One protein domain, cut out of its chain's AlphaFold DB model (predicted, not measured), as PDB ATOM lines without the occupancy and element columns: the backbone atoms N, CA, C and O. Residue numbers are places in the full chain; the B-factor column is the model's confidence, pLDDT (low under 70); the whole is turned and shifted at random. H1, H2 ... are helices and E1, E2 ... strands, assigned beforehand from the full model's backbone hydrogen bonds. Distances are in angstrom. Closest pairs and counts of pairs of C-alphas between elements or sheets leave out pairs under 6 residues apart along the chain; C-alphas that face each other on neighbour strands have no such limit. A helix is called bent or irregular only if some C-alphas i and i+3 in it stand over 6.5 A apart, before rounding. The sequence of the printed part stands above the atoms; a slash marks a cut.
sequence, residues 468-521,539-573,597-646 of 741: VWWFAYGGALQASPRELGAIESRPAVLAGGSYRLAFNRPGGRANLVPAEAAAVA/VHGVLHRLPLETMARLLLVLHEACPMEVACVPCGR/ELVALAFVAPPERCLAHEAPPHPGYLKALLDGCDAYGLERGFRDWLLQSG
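Overview. This is residues 468 to 521, 539 to 573 and 597 to 646 of the 741 residues of an uncharacterized protein of Chlamydomonas schloesseri (UniProt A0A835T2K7). Look first for a five-stranded sheet, E1, E5, E2, E6 and E7, curled back on itself like a small flattened barrel, with its two edge strands E1 and E7 coming together. Helix H4 covers E1 and E7, the helical hairpin H5 and H6 sits on the side of E5 and E2, and beyond one end of the curled sheet the strand hairpin E3 and E4 leads to the small helix H3. The printed part has 139 residues, with six named helices and seven named strands in the order E1 H1 H2 E2 E3 E4 H3 E5 H4 E6 E7 H5 H6; the class is mixed, helices and strands. Both sheets, E1 - E5 - E2 - E6 - E7 and E3 - E4, are antiparallel. The whole is compact, with a radius of gyration of the C-alphas of 14.2 A and spans of 38 by 31 by 30 A.

Along the chain. Find C-alpha 468 at (116.592, 123.744, 60.433); from there E1 runs to residue 472, 12.4 A. H1, residues 474 to 478, and H2, residues 481 to 484, follow. E2, residues 488 to 494, is 18.0 A long, E3, residues 499 to 505, 16.0 A, and E4, residues 509 to 514, 16.5 A. H3 holds residues 517 to 521. After the first cut, find C-alpha 540 at (105.000, 137.944, 64.549), where E5 begins; it runs 22.6 A to residue 547. H4, residues 548 to 557, is 14.4 A long, and E6, residues 562 to 570, 22.8 A. After the second cut come E7, residues 598 to 604, 18.1 A, and H5, residues 619 to 632, 20.2 A. H6, residues 636 to 644, ends at C-alpha 644, (92.764, 143.364, 72.553).

Arrangement. The large sheet is a folded sheet, bent back on itself: E1 and E5 face E6 and E7, with E2 as the hinge. Compare Trp 469 and Ala 600, the closest C-alphas of the edge strands E1 and E7, 4.6 A apart. Between E1 and E5, N 470 and O 544 are 2.8 A apart, within hydrogen-bond range; between E5 and E2, N 492 and O 541 are at 2.9 A. E6 bends by 58 degrees at residue 567; it pairs with E7 over residues 562 to 568, as N 566 and O 600 at 2.8 A show, and with E2 over 568 to 570, where N 569 and O 493 are at 2.8 A. E1, H1 H2, E2 and E5, H4, E6 are split strand-helix-strand units, same-way strands with another strand between them, each with a right-handed crossover. H4 is on the sheet at a height of 8.9 A, over E1 and E7, at 3 degrees to E7 on the local plane. H5 only grazes the sheet, with residues 628 to 632, and touches H1 at Leu 477 and Gly 628, their closest C-alphas, 4.9 A apart. H5 and H6 form a helical hairpin, a shallow tilt of 4 degrees, opposite ways; C-alphas 626 and 639 are closest, 6.4 A. H2 only grazes the sheet with residues 481 to 484. In the hairpin E3 and E4, N 502 and O 511 are 2.9 A apart; the closest C-alphas of E4 and E7, Asn 511 and Val 604, are at 5.8 A. H3 and E3 are near each other, with 5 pairs of C-alphas within 10 A. In H3, H4, H5 and H6 every O i to N i+4 pair is within hydrogen-bond range; H1 has 0 of 1, and 1 of 2 O i to N i+3 pairs, and H2 is too short for an i+4 pair.

Size, cuts and confidence. The C-alphas farthest apart, those of Arg 482 and Val 520, are 40.8 A apart. Residues 522 to 538 are not printed, with 19.1 A between C-alphas 521 and 539; residues 574 to 596 are not printed, with 14.6 A between C-alphas 573 and 597. Of the links printed whole, E7 to H5, residues 605 to 618, is long and the others are tight. The mean pLDDT of the printed part is 82.4; look for values under 70 at residues 516 to 521, 553, 555 to 561 and 572 to 573.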
ATOM      1  N   VAL A 468     117.916 123.413  60.973       91.12
ATOM      2  CA  VAL A 468     116.592 123.744  60.433       91.12
ATOM      3  C   VAL A 468     116.071 124.993  61.137       91.12
ATOM      4  O   VAL A 468     116.222 125.131  62.354       91.12
ATOM      5  N   TRP A 469     115.444 125.897  60.387       95.00
ATOM      6  CA  TRP A 469     114.736 127.036  60.961       95.00
ATOM      7  C   TRP A 469     113.378 126.608  61.524       95.00
ATOM      8  O   TRP A 469     112.590 125.943  60.852       95.00
ATOM      9  N   TRP A 470     113.098 127.016  62.758       94.94
ATOM     10  CA  TRP A 470     111.811 126.854  63.424       94.94
ATOM     11  C   TRP A 470     111.181 128.222  63.678       94.94
ATOM     12  O   TRP A 470     111.787 129.045  64.360       94.94
ATOM     13  N   PHE A 471     109.966 128.455  63.183       94.88
ATOM     14  CA  PHE A 471     109.153 129.616  63.534       94.88
ATOM     15  C   PHE A 471     108.326 129.318  64.793       94.88
ATOM     16  O   PHE A 471     107.285 128.652  64.758       94.88
ATOM     17  N   ALA A 472     108.812 129.809  65.931       93.12
ATOM     18  CA  ALA A 472     108.118 129.776  67.206       93.12
ATOM     19  C   ALA A 472     107.085 130.907  67.284       93.12
ATOM     20  O   ALA A 472     107.404 132.089  67.151       93.12
ATOM     21  N   TYR A 473     105.837 130.531  67.552       92.94
ATOM     22  CA  TYR A 473     104.714 131.442  67.737       92.94
ATOM     23  C   TYR A 473     103.822 130.956  68.889       92.94
ATOM     24  O   TYR A 473     103.927 129.814  69.356       92.94
ATOM     25  N   GLY A 474     102.923 131.816  69.371       89.19
ATOM     26  CA  GLY A 474     102.008 131.447  70.449       89.19
ATOM     27  C   GLY A 474     102.766 131.000  71.705       89.19
ATOM     28  O   GLY A 474     103.678 131.675  72.173       89.19
ATOM     29  N   GLY A 475     102.427 129.824  72.243       82.50
ATOM     30  CA  GLY A 475     103.070 129.319  73.466       82.50
ATOM     31  C   GLY A 475     104.567 129.021  73.317       82.50
ATOM     32  O   GLY A 475     105.273 128.961  74.320       82.50
ATOM     33  N   ALA A 476     105.060 128.865  72.084       86.50
ATOM     34  CA  ALA A 476     106.476 128.643  71.814       86.50
ATOM     35  C   ALA A 476     107.336 129.909  71.992       86.50
ATOM     36  O   ALA A 476     108.544 129.777  72.146       86.50
ATOM     37  N   LEU A 477     106.738 131.108  72.066       86.94
ATOM     38  CA  LEU A 477     107.457 132.363  72.356       86.94
ATOM     39  C   LEU A 477     108.157 132.365  73.728       86.94
ATOM     40  O   LEU A 477     109.046 133.172  73.966       86.94
ATOM     41  N   GLN A 478     107.774 131.457  74.629       83.00
ATOM     42  CA  GLN A 478     108.426 131.256  75.927       83.00
ATOM     43  C   GLN A 478     109.668 130.347  75.862       83.00
ATOM     44  O   GLN A 478     110.332 130.139  76.877       83.00
ATOM     45  N   ALA A 479     109.994 129.766  74.703       76.81
ATOM     46  CA  ALA A 479     111.173 128.923  74.573       76.81
ATOM     47  C   ALA A 479     112.454 129.775  74.622       76.81
ATOM     48  O   ALA A 479     112.612 130.730  73.865       76.81
ATOM     49  N   SER A 480     113.388 129.425  75.511       80.06
ATOM     50  CA  SER A 480     114.692 130.093  75.589       80.06
ATOM     51  C   SER A 480     115.650 129.543  74.522       80.06
ATOM     52  O   SER A 480     115.791 128.316  74.439       80.06
ATOM     53  N   PRO A 481     116.410 130.381  73.784       81.31
ATOM     54  CA  PRO A 481     117.369 129.908  72.781       81.31
ATOM     55  C   PRO A 481     118.413 128.971  73.395       81.31
ATOM     56  O   PRO A 481     118.779 127.949  72.818       81.31
ATOM     57  N   ARG A 482     118.828 129.279  74.631       72.94
ATOM     58  CA  ARG A 482     119.801 128.502  75.402       72.94
ATOM     59  C   ARG A 482     119.257 127.146  75.859       72.94
ATOM     60  O   ARG A 482     120.032 126.198  75.938       72.94
ATOM     61  N   GLU A 483     117.961 127.035  76.159       73.50
ATOM     62  CA  GLU A 483     117.340 125.749  76.521       73.50
ATOM     63  C   GLU A 483     117.129 124.839  75.308       73.50
ATOM     64  O   GLU A 483     117.252 123.622  75.435       73.50
ATOM     65  N   LEU A 484     116.848 125.430  74.142       74.25
ATOM     66  CA  LEU A 484     116.755 124.721  72.864       74.25
ATOM     67  C   LEU A 484     118.132 124.274  72.339       74.25
ATOM     68  O   LEU A 484     118.209 123.364  71.517       74.25
ATOM     69  N   GLY A 485     119.218 124.923  72.770       80.31
ATOM     70  CA  GLY A 485     120.506 124.809  72.082       80.31
ATOM     71  C   GLY A 485     120.425 125.368  70.660       80.31
ATOM     72  O   GLY A 485     120.999 124.796  69.735       80.31
ATOM     73  N   ALA A 486     119.652 126.442  70.474       85.94
ATOM     74  CA  ALA A 486     119.552 127.132  69.199       85.94
ATOM     75  C   ALA A 486     120.916 127.741  68.842       85.94
ATOM     76  O   ALA A 486     121.533 128.412  69.669       85.94
ATOM     77  N   ILE A 487     121.363 127.506  67.609       89.19
ATOM     78  CA  ILE A 487     122.585 128.102  67.053       89.19
ATOM     79  C   ILE A 487     122.387 129.613  66.912       89.19
ATOM     80  O   ILE A 487     123.284 130.402  67.187       89.19
ATOM     81  N   GLU A 488     121.179 130.006  66.513       92.31
ATOM     82  CA  GLU A 488     120.795 131.395  66.322       92.31
ATOM     83  C   GLU A 488     119.323 131.599  66.691       92.31
ATOM     84  O   GLU A 488     118.524 130.658  66.656       92.31
ATOM     85  N   SER A 489     118.931 132.821  67.052       93.50
ATOM     86  CA  SER A 489     117.526 133.188  67.243       93.50
ATOM     87  C   SER A 489     117.299 134.656  66.905       93.50
ATOM     88  O   SER A 489     118.037 135.509  67.389       93.50
ATOM     89  N   ARG A 490     116.277 134.947  66.094       93.06
ATOM     90  CA  ARG A 490     115.945 136.306  65.641       93.06
ATOM     91  C   ARG A 490     114.423 136.502  65.546       93.06
ATOM     92  O   ARG A 490     113.730 135.553  65.172       93.06
ATOM     93  N   PRO A 491     113.873 137.683  65.879       94.31
ATOM     94  CA  PRO A 491     112.453 137.960  65.684       94.31
ATOM     95  C   PRO A 491     112.106 137.945  64.188       94.31
ATOM     96  O   PRO A 491     112.957 138.216  63.338       94.31
ATOM     97  N   ALA A 492     110.868 137.598  63.852       93.88
ATOM     98  CA  ALA A 492     110.407 137.465  62.474       93.88
ATOM     99  C   ALA A 492     108.893 137.682  62.344       93.88
ATOM    100  O   ALA A 492     108.155 137.678  63.330       93.88
ATOM    101  N   VAL A 493     108.435 137.826  61.105       93.00
ATOM    102  CA  VAL A 493     107.024 137.909  60.718       93.00
ATOM    103  C   VAL A 493     106.737 136.910  59.596       93.00
ATOM    104  O   VAL A 493     107.606 136.664  58.759       93.00
ATOM    105  N   LEU A 494     105.541 136.318  59.561       91.25
ATOM    106  CA  LEU A 494     105.127 135.484  58.428       91.25
ATOM    107  C   LEU A 494     104.981 136.323  57.148       91.25
ATOM    108  O   LEU A 494     104.341 137.376  57.154       91.25
ATOM    109  N   ALA A 495     105.564 135.840  56.053       84.94
ATOM    110  CA  ALA A 495     105.519 136.499  54.753       84.94
ATOM    111  C   ALA A 495     104.129 136.396  54.096       84.94
ATOM    112  O   ALA A 495     103.306 135.546  54.447       84.94
ATOM    113  N   GLY A 496     103.857 137.285  53.135       73.56
ATOM    114  CA  GLY A 496     102.689 137.223  52.242       73.56
ATOM    115  C   GLY A 496     101.300 137.398  52.875       73.56
ATOM    116  O   GLY A 496     100.313 137.435  52.147       73.56
ATOM    117  N   GLY A 497     101.181 137.490  54.205       72.50
ATOM    118  CA  GLY A 497      99.883 137.554  54.890       72.50
ATOM    119  C   GLY A 497      99.013 136.302  54.700       72.50
ATOM    120  O   GLY A 497      97.810 136.354  54.949       72.50
ATOM    121  N   SER A 498      99.603 135.184  54.256       72.56
ATOM    122  CA  SER A 498      98.903 133.935  53.910       72.56
ATOM    123  C   SER A 498      98.300 133.215  55.121       72.56
ATOM    124  O   SER A 498      97.437 132.352  54.967       72.56
ATOM    125  N   TYR A 499      98.730 133.589  56.326       86.94
ATOM    126  CA  TYR A 499      98.273 133.047  57.599       86.94
ATOM    127  C   TYR A 499      97.862 134.171  58.542       86.94
ATOM    128  O   TYR A 499      98.457 135.247  58.535       86.94
ATOM    129  N   ARG A 500      96.906 133.875  59.421       89.00
ATOM    130  CA  ARG A 500      96.618 134.674  60.615       89.00
ATOM    131  C   ARG A 500      96.793 133.832  61.873       89.00
ATOM    132  O   ARG A 500      96.727 132.601  61.825       89.00
ATOM    133  N   LEU A 501      96.935 134.506  63.009       90.81
ATOM    134  CA  LEU A 501      96.836 133.863  64.312       90.81
ATOM    135  C   LEU A 501      95.352 133.644  64.662       90.81
ATOM    136  O   LEU A 501      94.514 134.518  64.429       90.81
ATOM    137  N   ALA A 502      95.026 132.476  65.210       90.31
ATOM    138  CA  ALA A 502      93.689 132.138  65.692       90.31
ATOM    139  C   ALA A 502      93.760 131.502  67.084       90.31
ATOM    140  O   ALA A 502      94.591 130.625  67.321       90.31
ATOM    141  N   PHE A 503      92.860 131.870  67.993       91.88
ATOM    142  CA  PHE A 503      92.751 131.272  69.329       91.88
ATOM    143  C   PHE A 503      91.744 130.109  69.347       91.88
ATOM    144  O   PHE A 503      90.840 130.026  70.178       91.88
ATOM    145  N   ASN A 504      91.889 129.188  68.390       88.88
ATOM    146  CA  ASN A 504      90.968 128.071  68.168       88.88
ATOM    147  C   ASN A 504      91.420 126.749  68.816       88.88
ATOM    148  O   ASN A 504      91.003 125.686  68.373       88.88
ATOM    149  N   ARG A 505      92.260 126.762  69.858       85.94
ATOM    150  CA  ARG A 505      92.682 125.534  70.570       85.94
ATOM    151  C   ARG A 505      92.106 125.475  71.988       85.94
ATOM    152  O   ARG A 505      91.921 126.530  72.596       85.94
ATOM    153  N   PRO A 506      91.913 124.281  72.588       76.31
ATOM    154  CA  PRO A 506      91.429 124.136  73.963       76.31
ATOM    155  C   PRO A 506      92.179 125.009  74.990       76.31
ATOM    156  O   PRO A 506      93.392 124.872  75.190       76.31
ATOM    157  N   GLY A 507      91.433 125.900  75.656       79.88
ATOM    158  CA  GLY A 507      91.964 126.934  76.558       79.88
ATOM    159  C   GLY A 507      92.325 128.265  75.881       79.88
ATOM    160  O   GLY A 507      93.078 129.042  76.463       79.88
ATOM    161  N   GLY A 508      91.844 128.506  74.654       81.94
ATOM    162  CA  GLY A 508      92.146 129.709  73.875       81.94
ATOM    163  C   GLY A 508      93.621 129.789  73.480       81.94
ATOM    164  O   GLY A 508      94.230 130.850  73.562       81.94
ATOM    165  N   ARG A 509      94.255 128.658  73.127       87.00
ATOM    166  CA  ARG A 509      95.665 128.685  72.686       87.00
ATOM    167  C   ARG A 509      95.750 129.058  71.214       87.00
ATOM    168  O   ARG A 509      94.853 128.724  70.442       87.00
ATOM    169  N   ALA A 510      96.846 129.706  70.842       89.88
ATOM    170  CA  ALA A 510      97.083 130.116  69.470       89.88
ATOM    171  C   ALA A 510      97.339 128.921  68.530       89.88
ATOM    172  O   ALA A 510      97.887 127.889  68.936       89.88
ATOM    173  N   ASN A 511      96.972 129.116  67.268       92.00
ATOM    174  CA  ASN A 511      97.237 128.284  66.101       92.00
ATOM    175  C   ASN A 511      97.462 129.210  64.888       92.00
ATOM    176  O   ASN A 511      96.970 130.343  64.900       92.00
ATOM    177  N   LEU A 512      98.151 128.746  63.844       90.81
ATOM    178  CA  LEU A 512      98.118 129.418  62.538       90.81
ATOM    179  C   LEU A 512      96.982 128.828  61.709       90.81
ATOM    180  O   LEU A 512      96.813 127.610  61.663       90.81
ATOM    181  N   VAL A 513      96.218 129.685  61.035       87.25
ATOM    182  CA  VAL A 513      95.212 129.263  60.051       87.25
ATOM    183  C   VAL A 513      95.403 130.044  58.749       87.25
ATOM    184  O   VAL A 513      95.756 131.227  58.818       87.25
ATOM    185  N   PRO A 514      95.179 129.430  57.570       83.19
ATOM    186  CA  PRO A 514      95.215 130.147  56.300       83.19
ATOM    187  C   PRO A 514      94.247 131.334  56.304       83.19
ATOM    188  O   PRO A 514      93.116 131.218  56.789       83.19
ATOM    189  N   ALA A 515      94.673 132.467  55.751       72.94
ATOM    190  CA  ALA A 515      93.877 133.694  55.730       72.94
ATOM    191  C   ALA A 515      92.534 133.509  54.993       72.94
ATOM    192  O   ALA A 515      91.511 134.031  55.430       72.94
ATOM    193  N   GLU A 516      92.511 132.695  53.935       60.81
ATOM    194  CA  GLU A 516      91.313 132.408  53.131       60.81
ATOM    195  C   GLU A 516      90.269 131.569  53.891       60.81
ATOM    196  O   GLU A 516      89.072 131.858  53.841       60.81
ATOM    197  N   ALA A 517      90.709 130.585  54.685       52.47
ATOM    198  CA  ALA A 517      89.819 129.737  55.485       52.47
ATOM    199  C   ALA A 517      89.060 130.529  56.571       52.47
ATOM    200  O   ALA A 517      87.980 130.129  57.014       52.47
ATOM    201  N   ALA A 518      89.596 131.683  56.982       47.75
ATOM    202  CA  ALA A 518      88.971 132.564  57.962       47.75
ATOM    203  C   ALA A 518      87.673 133.221  57.458       47.75
ATOM    204  O   ALA A 518      86.765 133.473  58.256       47.75
ATOM    205  N   ALA A 519      87.565 133.474  56.148       41.09
ATOM    206  CA  ALA A 519      86.387 134.107  55.558       41.09
ATOM    207  C   ALA A 519      85.143 133.204  55.654       41.09
ATOM    208  O   ALA A 519      84.040 133.694  55.886       41.09
ATOM    209  N   VAL A 520      85.328 131.883  55.552       41.31
ATOM    210  CA  VAL A 520      84.238 130.891  55.579       41.31
ATOM    211  C   VAL A 520      83.748 130.621  57.007       41.31
ATOM    212  O   VAL A 520      82.546 130.528  57.243       41.31
ATOM    213  N   ALA A 521      84.655 130.568  57.989       41.94
ATOM    214  CA  ALA A 521      84.305 130.331  59.396       41.94
ATOM    215  C   ALA A 521      83.580 131.512  60.085       41.94
ATOM    216  O   ALA A 521      83.013 131.342  61.162       41.94
ATOM    217  N   VAL A 539     101.641 138.095  61.439       91.00
ATOM    218  CA  VAL A 539     101.870 137.158  62.538       91.00
ATOM    219  C   VAL A 539     103.341 137.222  62.905       91.00
ATOM    220  O   VAL A 539     104.187 136.696  62.180       91.00
ATOM    221  N   HIS A 540     103.643 137.873  64.025       92.81
ATOM    222  CA  HIS A 540     105.000 137.944  64.549       92.81
ATOM    223  C   HIS A 540     105.344 136.708  65.384       92.81
ATOM    224  O   HIS A 540     104.496 136.102  66.045       92.81
ATOM    225  N   GLY A 541     106.620 136.344  65.348       93.81
ATOM    226  CA  GLY A 541     107.181 135.214  66.065       93.81
ATOM    227  C   GLY A 541     108.701 135.279  66.121       93.81
ATOM    228  O   GLY A 541     109.305 136.327  65.885       93.81
ATOM    229  N   VAL A 542     109.330 134.151  66.436       94.94
ATOM    230  CA  VAL A 542     110.786 134.033  66.562       94.94
ATOM    231  C   VAL A 542     111.276 132.894  65.684       94.94
ATOM    232  O   VAL A 542     110.790 131.772  65.785       94.94
ATOM    233  N   LEU A 543     112.260 133.171  64.837       95.38
ATOM    234  CA  LEU A 543     113.000 132.151  64.109       95.38
ATOM    235  C   LEU A 543     114.144 131.635  64.980       95.38
ATOM    236  O   LEU A 543     115.048 132.396  65.317       95.38
ATOM    237  N   HIS A 544     114.141 130.342  65.299       94.31
ATOM    238  CA  HIS A 544     115.258 129.638  65.933       94.31
ATOM    239  C   HIS A 544     115.966 128.741  64.911       94.31
ATOM    240  O   HIS A 544     115.318 127.897  64.290       94.31
ATOM    241  N   ARG A 545     117.290 128.858  64.764       95.00
ATOM    242  CA  ARG A 545     118.089 127.918  63.959       95.00
ATOM    243  C   ARG A 545     118.506 126.752  64.848       95.00
ATOM    244  O   ARG A 545     119.378 126.903  65.702       95.00
ATOM    245  N   LEU A 546     117.852 125.605  64.700       87.31
ATOM    246  CA  LEU A 546     118.051 124.443  65.568       87.31
ATOM    247  C   LEU A 546     118.926 123.384  64.884       87.31
ATOM    248  O   LEU A 546     118.688 123.093  63.712       87.31
ATOM    249  N   PRO A 547     119.872 122.737  65.589       85.31
ATOM    250  CA  PRO A 547     120.490 121.504  65.105       85.31
ATOM    251  C   PRO A 547     119.416 120.454  64.788       85.31
ATOM    252  O   PRO A 547     118.411 120.364  65.502       85.31
ATOM    253  N   LEU A 548     119.633 119.625  63.764       79.69
ATOM    254  CA  LEU A 548     118.649 118.624  63.327       79.69
ATOM    255  C   LEU A 548     118.221 117.670  64.461       79.69
ATOM    256  O   LEU A 548     117.052 117.302  64.551       79.69
ATOM    257  N   GLU A 549     119.132 117.336  65.381       72.62
ATOM    258  CA  GLU A 549     118.833 116.540  66.580       72.62
ATOM    259  C   GLU A 549     117.820 117.232  67.517       72.62
ATOM    260  O   GLU A 549     116.892 116.596  68.021       72.62
ATOM    261  N   THR A 550     117.957 118.545  67.736       75.19
ATOM    262  CA  THR A 550     116.992 119.327  68.524       75.19
ATOM    263  C   THR A 550     115.643 119.396  67.813       75.19
ATOM    264  O   THR A 550     114.615 119.205  68.461       75.19
ATOM    265  N   MET A 551     115.626 119.608  66.492       82.75
ATOM    266  CA  MET A 551     114.383 119.616  65.712       82.75
ATOM    267  C   MET A 551     113.656 118.262  65.791       82.75
ATOM    268  O   MET A 551     112.456 118.223  66.054       82.75
ATOM    269  N   ALA A 552     114.378 117.143  65.666       71.81
ATOM    270  CA  ALA A 552     113.812 115.800  65.812       71.81
ATOM    271  C   ALA A 552     113.201 115.563  67.208       71.81
ATOM    272  O   ALA A 552     112.107 115.013  67.325       71.81
ATOM    273  N   ARG A 553     113.855 116.036  68.280       68.56
ATOM    274  CA  ARG A 553     113.283 116.009  69.641       68.56
ATOM    275  C   ARG A 553     112.030 116.883  69.753       68.56
ATOM    276  O   ARG A 553     111.069 116.482  70.403       68.56
ATOM    277  N   LEU A 554     112.023 118.060  69.133       70.94
ATOM    278  CA  LEU A 554     110.892 118.986  69.177       70.94
ATOM    279  C   LEU A 554     109.652 118.412  68.471       70.94
ATOM    280  O   LEU A 554     108.562 118.464  69.038       70.94
ATOM    281  N   LEU A 555     109.836 117.786  67.303       69.75
ATOM    282  CA  LEU A 555     108.805 117.032  66.573       69.75
ATOM    283  C   LEU A 555     108.134 115.962  67.451       69.75
ATOM    284  O   LEU A 555     106.915 115.829  67.444       69.75
ATOM    285  N   LEU A 556     108.917 115.243  68.262       61.72
ATOM    286  CA  LEU A 556     108.409 114.221  69.183       61.72
ATOM    287  C   LEU A 556     107.636 114.815  70.380       61.72
ATOM    288  O   LEU A 556     106.633 114.247  70.807       61.72
ATOM    289  N   VAL A 557     108.040 115.977  70.914       61.84
ATOM    290  CA  VAL A 557     107.237 116.694  71.934       61.84
ATOM    291  C   VAL A 557     105.907 117.146  71.340       61.84
ATOM    292  O   VAL A 557     104.853 116.968  71.952       61.84
ATOM    293  N   LEU A 558     105.964 117.729  70.144       65.19
ATOM    294  CA  LEU A 558     104.846 118.366  69.458       65.19
ATOM    295  C   LEU A 558     104.057 117.396  68.560       65.19
ATOM    296  O   LEU A 558     103.408 117.841  67.626       65.19
ATOM    297  N   HIS A 559     104.030 116.100  68.887       52.41
ATOM    298  CA  HIS A 559     103.267 115.057  68.179       52.41
ATOM    299  C   HIS A 559     101.757 115.349  67.993       52.41
ATOM    300  O   HIS A 559     101.118 114.748  67.136       52.41
ATOM    301  N   GLU A 560     101.169 116.267  68.773       59.31
ATOM    302  CA  GLU A 560      99.788 116.764  68.593       59.31
ATOM    303  C   GLU A 560      99.664 117.899  67.549       59.31
ATOM    304  O   GLU A 560      98.607 118.528  67.449       59.31
ATOM    305  N   ALA A 561     100.739 118.226  66.829       68.31
ATOM    306  CA  ALA A 561     100.799 119.302  65.849       68.31
ATOM    307  C   ALA A 561     101.482 118.843  64.552       68.31
ATOM    308  O   ALA A 561     102.522 118.185  64.562       68.31
ATOM    309  N   CYS A 562     100.909 119.241  63.424       77.31
ATOM    310  CA  CYS A 562     101.469 119.019  62.103       77.31
ATOM    311  C   CYS A 562     102.599 120.032  61.853       77.31
ATOM    312  O   CYS A 562     102.356 121.239  61.972       77.31
ATOM    313  N   PRO A 563     103.820 119.592  61.501       83.06
ATOM    314  CA  PRO A 563     104.817 120.491  60.940       83.06
ATOM    315  C   PRO A 563     104.344 120.971  59.564       83.06
ATOM    316  O   PRO A 563     103.849 120.183  58.760       83.06
ATOM    317  N   MET A 564     104.521 122.257  59.286       85.25
ATOM    318  CA  MET A 564     104.300 122.848  57.971       85.25
ATOM    319  C   MET A 564     105.411 123.839  57.649       85.25
ATOM    320  O   MET A 564     105.946 124.481  58.552       85.25
ATOM    321  N   GLU A 565     105.739 123.994  56.373       90.19
ATOM    322  CA  GLU A 565     106.658 125.038  55.931       90.19
ATOM    323  C   GLU A 565     105.938 126.390  55.863       90.19
ATOM    324  O   GLU A 565     104.811 126.500  55.373       90.19
ATOM    325  N   VAL A 566     106.598 127.425  56.372       89.69
ATOM    326  CA  VAL A 566     106.161 128.819  56.317       89.69
ATOM    327  C   VAL A 566     107.304 129.695  55.817       89.69
ATOM    328  O   VAL A 566     108.461 129.503  56.194       89.69
ATOM    329  N   ALA A 567     106.975 130.679  54.984       90.94
ATOM    330  CA  ALA A 567     107.894 131.750  54.626       90.94
ATOM    331  C   ALA A 567     107.879 132.825  55.725       90.94
ATOM    332  O   ALA A 567     106.816 133.229  56.210       90.94
ATOM    333  N   CYS A 568     109.057 133.275  56.146       92.31
ATOM    334  CA  CYS A 568     109.237 134.244  57.223       92.31
ATOM    335  C   CYS A 568     110.226 135.338  56.817       92.31
ATOM    336  O   CYS A 568     111.299 135.045  56.295       92.31
ATOM    337  N   VAL A 569     109.913 136.590  57.142       91.56
ATOM    338  CA  VAL A 569     110.833 137.727  57.012       91.56
ATOM    339  C   VAL A 569     111.420 138.042  58.395       91.56
ATOM    340  O   VAL A 569     110.658 138.350  59.315       91.56
ATOM    341  N   PRO A 570     112.749 137.973  58.595       90.00
ATOM    342  CA  PRO A 570     113.377 138.388  59.848       90.00
ATOM    343  C   PRO A 570     113.183 139.881  60.143       90.00
ATOM    344  O   PRO A 570     113.440 140.728  59.291       90.00
ATOM    345  N   CYS A 571     112.786 140.231  61.364       83.12
ATOM    346  CA  CYS A 571     112.572 141.616  61.772       83.12
ATOM    347  C   CYS A 571     113.865 142.244  62.327       83.12
ATOM    348  O   CYS A 571     114.477 141.699  63.241       83.12
ATOM    349  N   GLY A 572     114.227 143.438  61.849       59.72
ATOM    350  CA  GLY A 572     115.286 144.267  62.445       59.72
ATOM    351  C   GLY A 572     116.710 144.045  61.908       59.72
ATOM    352  O   GLY A 572     117.032 143.021  61.309       59.72
ATOM    353  N   ARG A 573     117.560 145.066  62.103       41.16
ATOM    354  CA  ARG A 573     119.007 145.037  61.806       41.16
ATOM    355  C   ARG A 573     119.751 144.134  62.797       41.16
ATOM    356  O   ARG A 573     119.256 143.906  63.898       41.16
ATOM    357  N   GLU A 597     113.440 136.287  52.414       86.19
ATOM    358  CA  GLU A 597     112.518 135.339  53.030       86.19
ATOM    359  C   GLU A 597     113.263 134.049  53.389       86.19
ATOM    360  O   GLU A 597     114.045 133.513  52.600       86.19
ATOM    361  N   LEU A 598     113.017 133.548  54.595       89.81
ATOM    362  CA  LEU A 598     113.517 132.268  55.076       89.81
ATOM    363  C   LEU A 598     112.359 131.280  55.158       89.81
ATOM    364  O   LEU A 598     111.316 131.591  55.734       89.81
ATOM    365  N   VAL A 599     112.563 130.074  54.631       91.00
ATOM    366  CA  VAL A 599     111.652 128.950  54.870       91.00
ATOM    367  C   VAL A 599     111.964 128.357  56.240       91.00
ATOM    368  O   VAL A 599     113.114 128.026  56.543       91.00
ATOM    369  N   ALA A 600     110.937 128.228  57.071       93.56
ATOM    370  CA  ALA A 600     111.012 127.643  58.399       93.56
ATOM    371  C   ALA A 600     109.875 126.642  58.608       93.56
ATOM    372  O   ALA A 600     108.809 126.763  58.009       93.56
ATOM    373  N   LEU A 601     110.070 125.678  59.504       93.25
ATOM    374  CA  LEU A 601     108.966 124.862  59.999       93.25
ATOM    375  C   LEU A 601     108.166 125.655  61.037       93.25
ATOM    376  O   LEU A 601     108.747 126.250  61.942       93.25
ATOM    377  N   ALA A 602     106.843 125.609  60.962       91.12
ATOM    378  CA  ALA A 602     105.920 125.974  62.031       91.12
ATOM    379  C   ALA A 602     105.079 124.746  62.414       91.12
ATOM    380  O   ALA A 602     104.878 123.845  61.606       91.12
ATOM    381  N   PHE A 603     104.573 124.703  63.647       89.62
ATOM    382  CA  PHE A 603     103.724 123.606  64.124       89.62
ATOM    383  C   PHE A 603     102.284 124.077  64.265       89.62
ATOM    384  O   PHE A 603     102.012 124.918  65.119       89.62
ATOM    385  N   VAL A 604     101.362 123.538  63.472       88.81
ATOM    386  CA  VAL A 604      99.926 123.859  63.537       88.81
ATOM    387  C   VAL A 604      99.128 122.701  64.107       88.81
ATOM    388  O   VAL A 604      99.484 121.542  63.925       88.81
ATOM    389  N   ALA A 605      98.043 122.985  64.820       82.19
ATOM    390  CA  ALA A 605      97.155 121.914  65.251       82.19
ATOM    391  C   ALA A 605      96.306 121.413  64.076       82.19
ATOM    392  O   ALA A 605      95.805 122.241  63.308       82.19
ATOM    393  N   PRO A 606      96.099 120.091  63.962       77.81
ATOM    394  CA  PRO A 606      95.243 119.539  62.929       77.81
ATOM    395  C   PRO A 606      93.767 119.920  63.175       77.81
ATOM    396  O   PRO A 606      93.397 120.255  64.314       77.81
ATOM    397  N   PRO A 607      92.909 119.905  62.135       76.88
ATOM    398  CA  PRO A 607      91.538 120.415  62.214       76.88
ATOM    399  C   PRO A 607      90.697 119.790  63.336       76.88
ATOM    400  O   PRO A 607      90.002 120.505  64.053       76.88
ATOM    401  N   GLU A 608      90.823 118.485  63.572       76.81
ATOM    402  CA  GLU A 608      90.106 117.735  64.613       76.81
ATOM    403  C   GLU A 608      90.547 118.069  66.054       76.81
ATOM    404  O   GLU A 608      89.911 117.651  67.025       76.81
ATOM    405  N   ARG A 609      91.629 118.841  66.218       75.56
ATOM    406  CA  ARG A 609      92.081 119.404  67.504       75.56
ATOM    407  C   ARG A 609      91.761 120.893  67.651       75.56
ATOM    408  O   ARG A 609      92.100 121.480  68.684       75.56
ATOM    409  N   CYS A 610      91.119 121.493  66.652       82.12
ATOM    410  CA  CYS A 610      90.637 122.864  66.693       82.12
ATOM    411  C   CYS A 610      89.200 122.928  67.237       82.12
ATOM    412  O   CYS A 610      88.392 122.017  67.074       82.12
ATOM    413  N   LEU A 611      88.881 124.030  67.905       80.75
ATOM    414  CA  LEU A 611      87.536 124.411  68.306       80.75
ATOM    415  C   LEU A 611      86.788 124.951  67.079       80.75
ATOM    416  O   LEU A 611      87.375 125.664  66.265       80.75
ATOM    417  N   ALA A 612      85.484 124.672  66.984       77.00
ATOM    418  CA  ALA A 612      84.629 125.180  65.903       77.00
ATOM    419  C   ALA A 612      84.552 126.722  65.861       77.00
ATOM    420  O   ALA A 612      84.336 127.308  64.802       77.00
ATOM    421  N   HIS A 613      84.762 127.372  67.008       83.75
ATOM    422  CA  HIS A 613      84.836 128.822  67.153       83.75
ATOM    423  C   HIS A 613      86.053 129.192  68.004       83.75
ATOM    424  O   HIS A 613      86.470 128.424  68.876       83.75
ATOM    425  N   GLU A 614      86.625 130.371  67.765       88.00
ATOM    426  CA  GLU A 614      87.709 130.892  68.599       88.00
ATOM    427  C   GLU A 614      87.222 131.228  70.009       88.00
ATOM    428  O   GLU A 614      86.100 131.695  70.207       88.00
ATOM    429  N   ALA A 615      88.092 130.999  70.990       83.31
ATOM    430  CA  ALA A 615      87.862 131.345  72.385       83.31
ATOM    431  C   ALA A 615      88.951 132.327  72.841       83.31
ATOM    432  O   ALA A 615      90.107 132.151  72.450       83.31
ATOM    433  N   PRO A 616      88.634 133.332  73.677       86.19
ATOM    434  CA  PRO A 616      89.645 134.257  74.176       86.19
ATOM    435  C   PRO A 616      90.759 133.494  74.921       86.19
ATOM    436  O   PRO A 616      90.470 132.525  75.638       86.19
ATOM    437  N   PRO A 617      92.030 133.905  74.779       86.94
ATOM    438  CA  PRO A 617      93.147 133.269  75.453       86.94
ATOM    439  C   PRO A 617      93.008 133.405  76.967       86.94
ATOM    440  O   PRO A 617      92.719 134.480  77.494       86.94
ATOM    441  N   HIS A 618      93.260 132.308  77.682       84.69
ATOM    442  CA  HIS A 618      93.287 132.320  79.143       84.69
ATOM    443  C   HIS A 618      94.272 133.396  79.660       84.69
ATOM    444  O   HIS A 618      95.392 133.450  79.149       84.69
ATOM    445  N   PRO A 619      93.947 134.208  80.689       83.25
ATOM    446  CA  PRO A 619      94.777 135.351  81.098       83.25
ATOM    447  C   PRO A 619      96.252 135.014  81.368       83.25
ATOM    448  O   PRO A 619      97.146 135.715  80.900       83.25
ATOM    449  N   GLY A 620      96.530 133.893  82.043       80.38
ATOM    450  CA  GLY A 620      97.907 133.434  82.278       80.38
ATOM    451  C   GLY A 620      98.651 132.991  81.008       80.38
ATOM    452  O   GLY A 620      99.872 133.091  80.949       80.38
ATOM    453  N   TYR A 621      97.927 132.540  79.977       85.56
ATOM    454  CA  TYR A 621      98.504 132.240  78.665       85.56
ATOM    455  C   TYR A 621      98.762 133.527  77.876       85.56
ATOM    456  O   TYR A 621      99.853 133.690  77.344       85.56
ATOM    457  N   LEU A 622      97.815 134.474  77.878       87.12
ATOM    458  CA  LEU A 622      97.997 135.791  77.263       87.12
ATOM    459  C   LEU A 622      99.201 136.535  77.863       87.12
ATOM    460  O   LEU A 622     100.026 137.042  77.109       87.12
ATOM    461  N   LYS A 623      99.366 136.526  79.195       85.06
ATOM    462  CA  LYS A 623     100.562 137.091  79.842       85.06
ATOM    463  C   LYS A 623     101.847 136.462  79.291       85.06
ATOM    464  O   LYS A 623     102.758 137.186  78.919       85.06
ATOM    465  N   ALA A 624     101.895 135.136  79.161       79.50
ATOM    466  CA  ALA A 624     103.056 134.439  78.610       79.50
ATOM    467  C   ALA A 624     103.326 134.770  77.122       79.50
ATOM    468  O   ALA A 624     104.479 134.738  76.691       79.50
ATOM    469  N   LEU A 625     102.304 135.118  76.330       86.69
ATOM    470  CA  LEU A 625     102.511 135.639  74.972       86.69
ATOM    471  C   LEU A 625     103.168 137.021  75.002       86.69
ATOM    472  O   LEU A 625     104.131 137.249  74.276       86.69
ATOM    473  N   LEU A 626     102.672 137.918  75.857       88.69
ATOM    474  CA  LEU A 626     103.170 139.290  75.992       88.69
ATOM    475  C   LEU A 626     104.598 139.321  76.552       88.69
ATOM    476  O   LEU A 626     105.459 139.958  75.955       88.69
ATOM    477  N   ASP A 627     104.877 138.541  77.601       85.44
ATOM    478  CA  ASP A 627     106.226 138.351  78.152       85.44
ATOM    479  C   ASP A 627     107.210 137.859  77.068       85.44
ATOM    480  O   ASP A 627     108.373 138.256  77.047       85.44
ATOM    481  N   GLY A 628     106.744 137.004  76.146       86.00
ATOM    482  CA  GLY A 628     107.528 136.529  75.001       86.00
ATOM    483  C   GLY A 628     107.721 137.594  73.916       86.00
ATOM    484  O   GLY A 628     108.803 137.695  73.344       86.00
ATOM    485  N   CYS A 629     106.709 138.427  73.657       89.50
ATOM    486  CA  CYS A 629     106.836 139.574  72.754       89.50
ATOM    487  C   CYS A 629     107.886 140.565  73.268       89.50
ATOM    488  O   CYS A 629     108.755 140.986  72.505       89.50
ATOM    489  N   ASP A 630     107.837 140.873  74.566       88.81
ATOM    490  CA  ASP A 630     108.756 141.797  75.229       88.81
ATOM    491  C   ASP A 630     110.190 141.222  75.265       88.81
ATOM    492  O   ASP A 630     111.146 141.937  74.967       88.81
ATOM    493  N   ALA A 631     110.356 139.916  75.523       86.31
ATOM    494  CA  ALA A 631     111.664 139.248  75.553       86.31
ATOM    495  C   ALA A 631     112.404 139.212  74.200       86.31
ATOM    496  O   ALA A 631     113.636 139.181  74.183       86.31
ATOM    497  N   TYR A 632     111.675 139.206  73.080       87.44
ATOM    498  CA  TYR A 632     112.243 139.154  71.724       87.44
ATOM    499  C   TYR A 632     112.107 140.464  70.934       87.44
ATOM    500  O   TYR A 632     112.501 140.511  69.768       87.44
ATOM    501  N   GLY A 633     111.568 141.525  71.544       88.94
ATOM    502  CA  GLY A 633     111.370 142.818  70.885       88.94
ATOM    503  C   GLY A 633     110.414 142.747  69.690       88.94
ATOM    504  O   GLY A 633     110.683 143.358  68.655       88.94
ATOM    505  N   LEU A 634     109.328 141.974  69.808       90.12
ATOM    506  CA  LEU A 634     108.313 141.877  68.759       90.12
ATOM    507  C   LEU A 634     107.564 143.209  68.571       90.12
ATOM    508  O   LEU A 634     107.568 144.090  69.431       90.12
ATOM    509  N   GLU A 635     106.942 143.357  67.403       88.00
ATOM    510  CA  GLU A 635     106.313 144.599  66.950       88.00
ATOM    511  C   GLU A 635     105.173 145.050  67.896       88.00
ATOM    512  O   GLU A 635     104.423 144.231  68.439       88.00
ATOM    513  N   ARG A 636     105.064 146.367  68.138       85.62
ATOM    514  CA  ARG A 636     104.144 146.921  69.147       85.62
ATOM    515  C   ARG A 636     102.676 146.759  68.758       85.62
ATOM    516  O   ARG A 636     101.884 146.381  69.613       85.62
ATOM    517  N   GLY A 637     102.317 146.960  67.493       86.56
ATOM    518  CA  GLY A 637     100.972 146.705  66.981       86.56
ATOM    519  C   GLY A 637     100.516 145.260  67.205       86.56
ATOM    520  O   GLY A 637      99.401 145.038  67.675       86.56
ATOM    521  N   PHE A 638     101.386 144.272  66.970       89.19
ATOM    522  CA  PHE A 638     101.099 142.864  67.281       89.19
ATOM    523  C   PHE A 638     100.858 142.621  68.778       89.19
ATOM    524  O   PHE A 638      99.905 141.936  69.161       89.19
ATOM    525  N   ARG A 639     101.684 143.218  69.643       90.00
ATOM    526  CA  ARG A 639     101.535 143.149  71.105       90.00
ATOM    527  C   ARG A 639     100.224 143.789  71.585       90.00
ATOM    528  O   ARG A 639      99.520 143.213  72.417       90.00
ATOM    529  N   ASP A 640      99.864 144.941  71.035       88.25
ATOM    530  CA  ASP A 640      98.636 145.660  71.382       88.25
ATOM    531  C   ASP A 640      97.385 144.948  70.837       88.25
ATOM    532  O   ASP A 640      96.324 144.971  71.469       88.25
ATOM    533  N   TRP A 641      97.504 144.241  69.711       89.81
ATOM    534  CA  TRP A 641      96.473 143.340  69.190       89.81
ATOM    535  C   TRP A 641      96.275 142.096  70.076       89.81
ATOM    536  O   TRP A 641      95.135 141.685  70.314       89.81
ATOM    537  N   LEU A 642      97.351 141.524  70.637       89.38
ATOM    538  CA  LEU A 642      97.248 140.432  71.614       89.38
ATOM    539  C   LEU A 642      96.480 140.872  72.868       89.38
ATOM    540  O   LEU A 642      95.593 140.148  73.319       89.38
ATOM    541  N   LEU A 643      96.758 142.071  73.394       87.44
ATOM    542  CA  LEU A 643      96.015 142.652  74.521       87.44
ATOM    543  C   LEU A 643      94.512 142.781  74.220       87.44
ATOM    544  O   LEU A 643      93.686 142.393  75.045       87.44
ATOM    545  N   GLN A 644      94.156 143.251  73.021       86.38
ATOM    546  CA  GLN A 644      92.764 143.364  72.553       86.38
ATOM    547  C   GLN A 644      92.075 142.013  72.292       86.38
ATOM    548  O   GLN A 644      90.853 141.968  72.162       86.38
ATOM    549  N   SER A 645      92.840 140.923  72.193       81.81
ATOM    550  CA  SER A 645      92.313 139.576  71.954       81.81
ATOM    551  C   SER A 645      91.910 138.845  73.240       81.81
ATOM    552  O   SER A 645      91.261 137.805  73.160       81.81
ATOM    553  N   GLY A 646      92.298 139.359  74.414       76.31
ATOM    554  CA  GLY A 646      91.955 138.791  75.720       76.31
ATOM    555  C   GLY A 646      90.461 138.870  76.076       76.31
ATOM    556  O   GLY A 646      89.680 139.523  75.381       76.31
TER     557      GLY A 646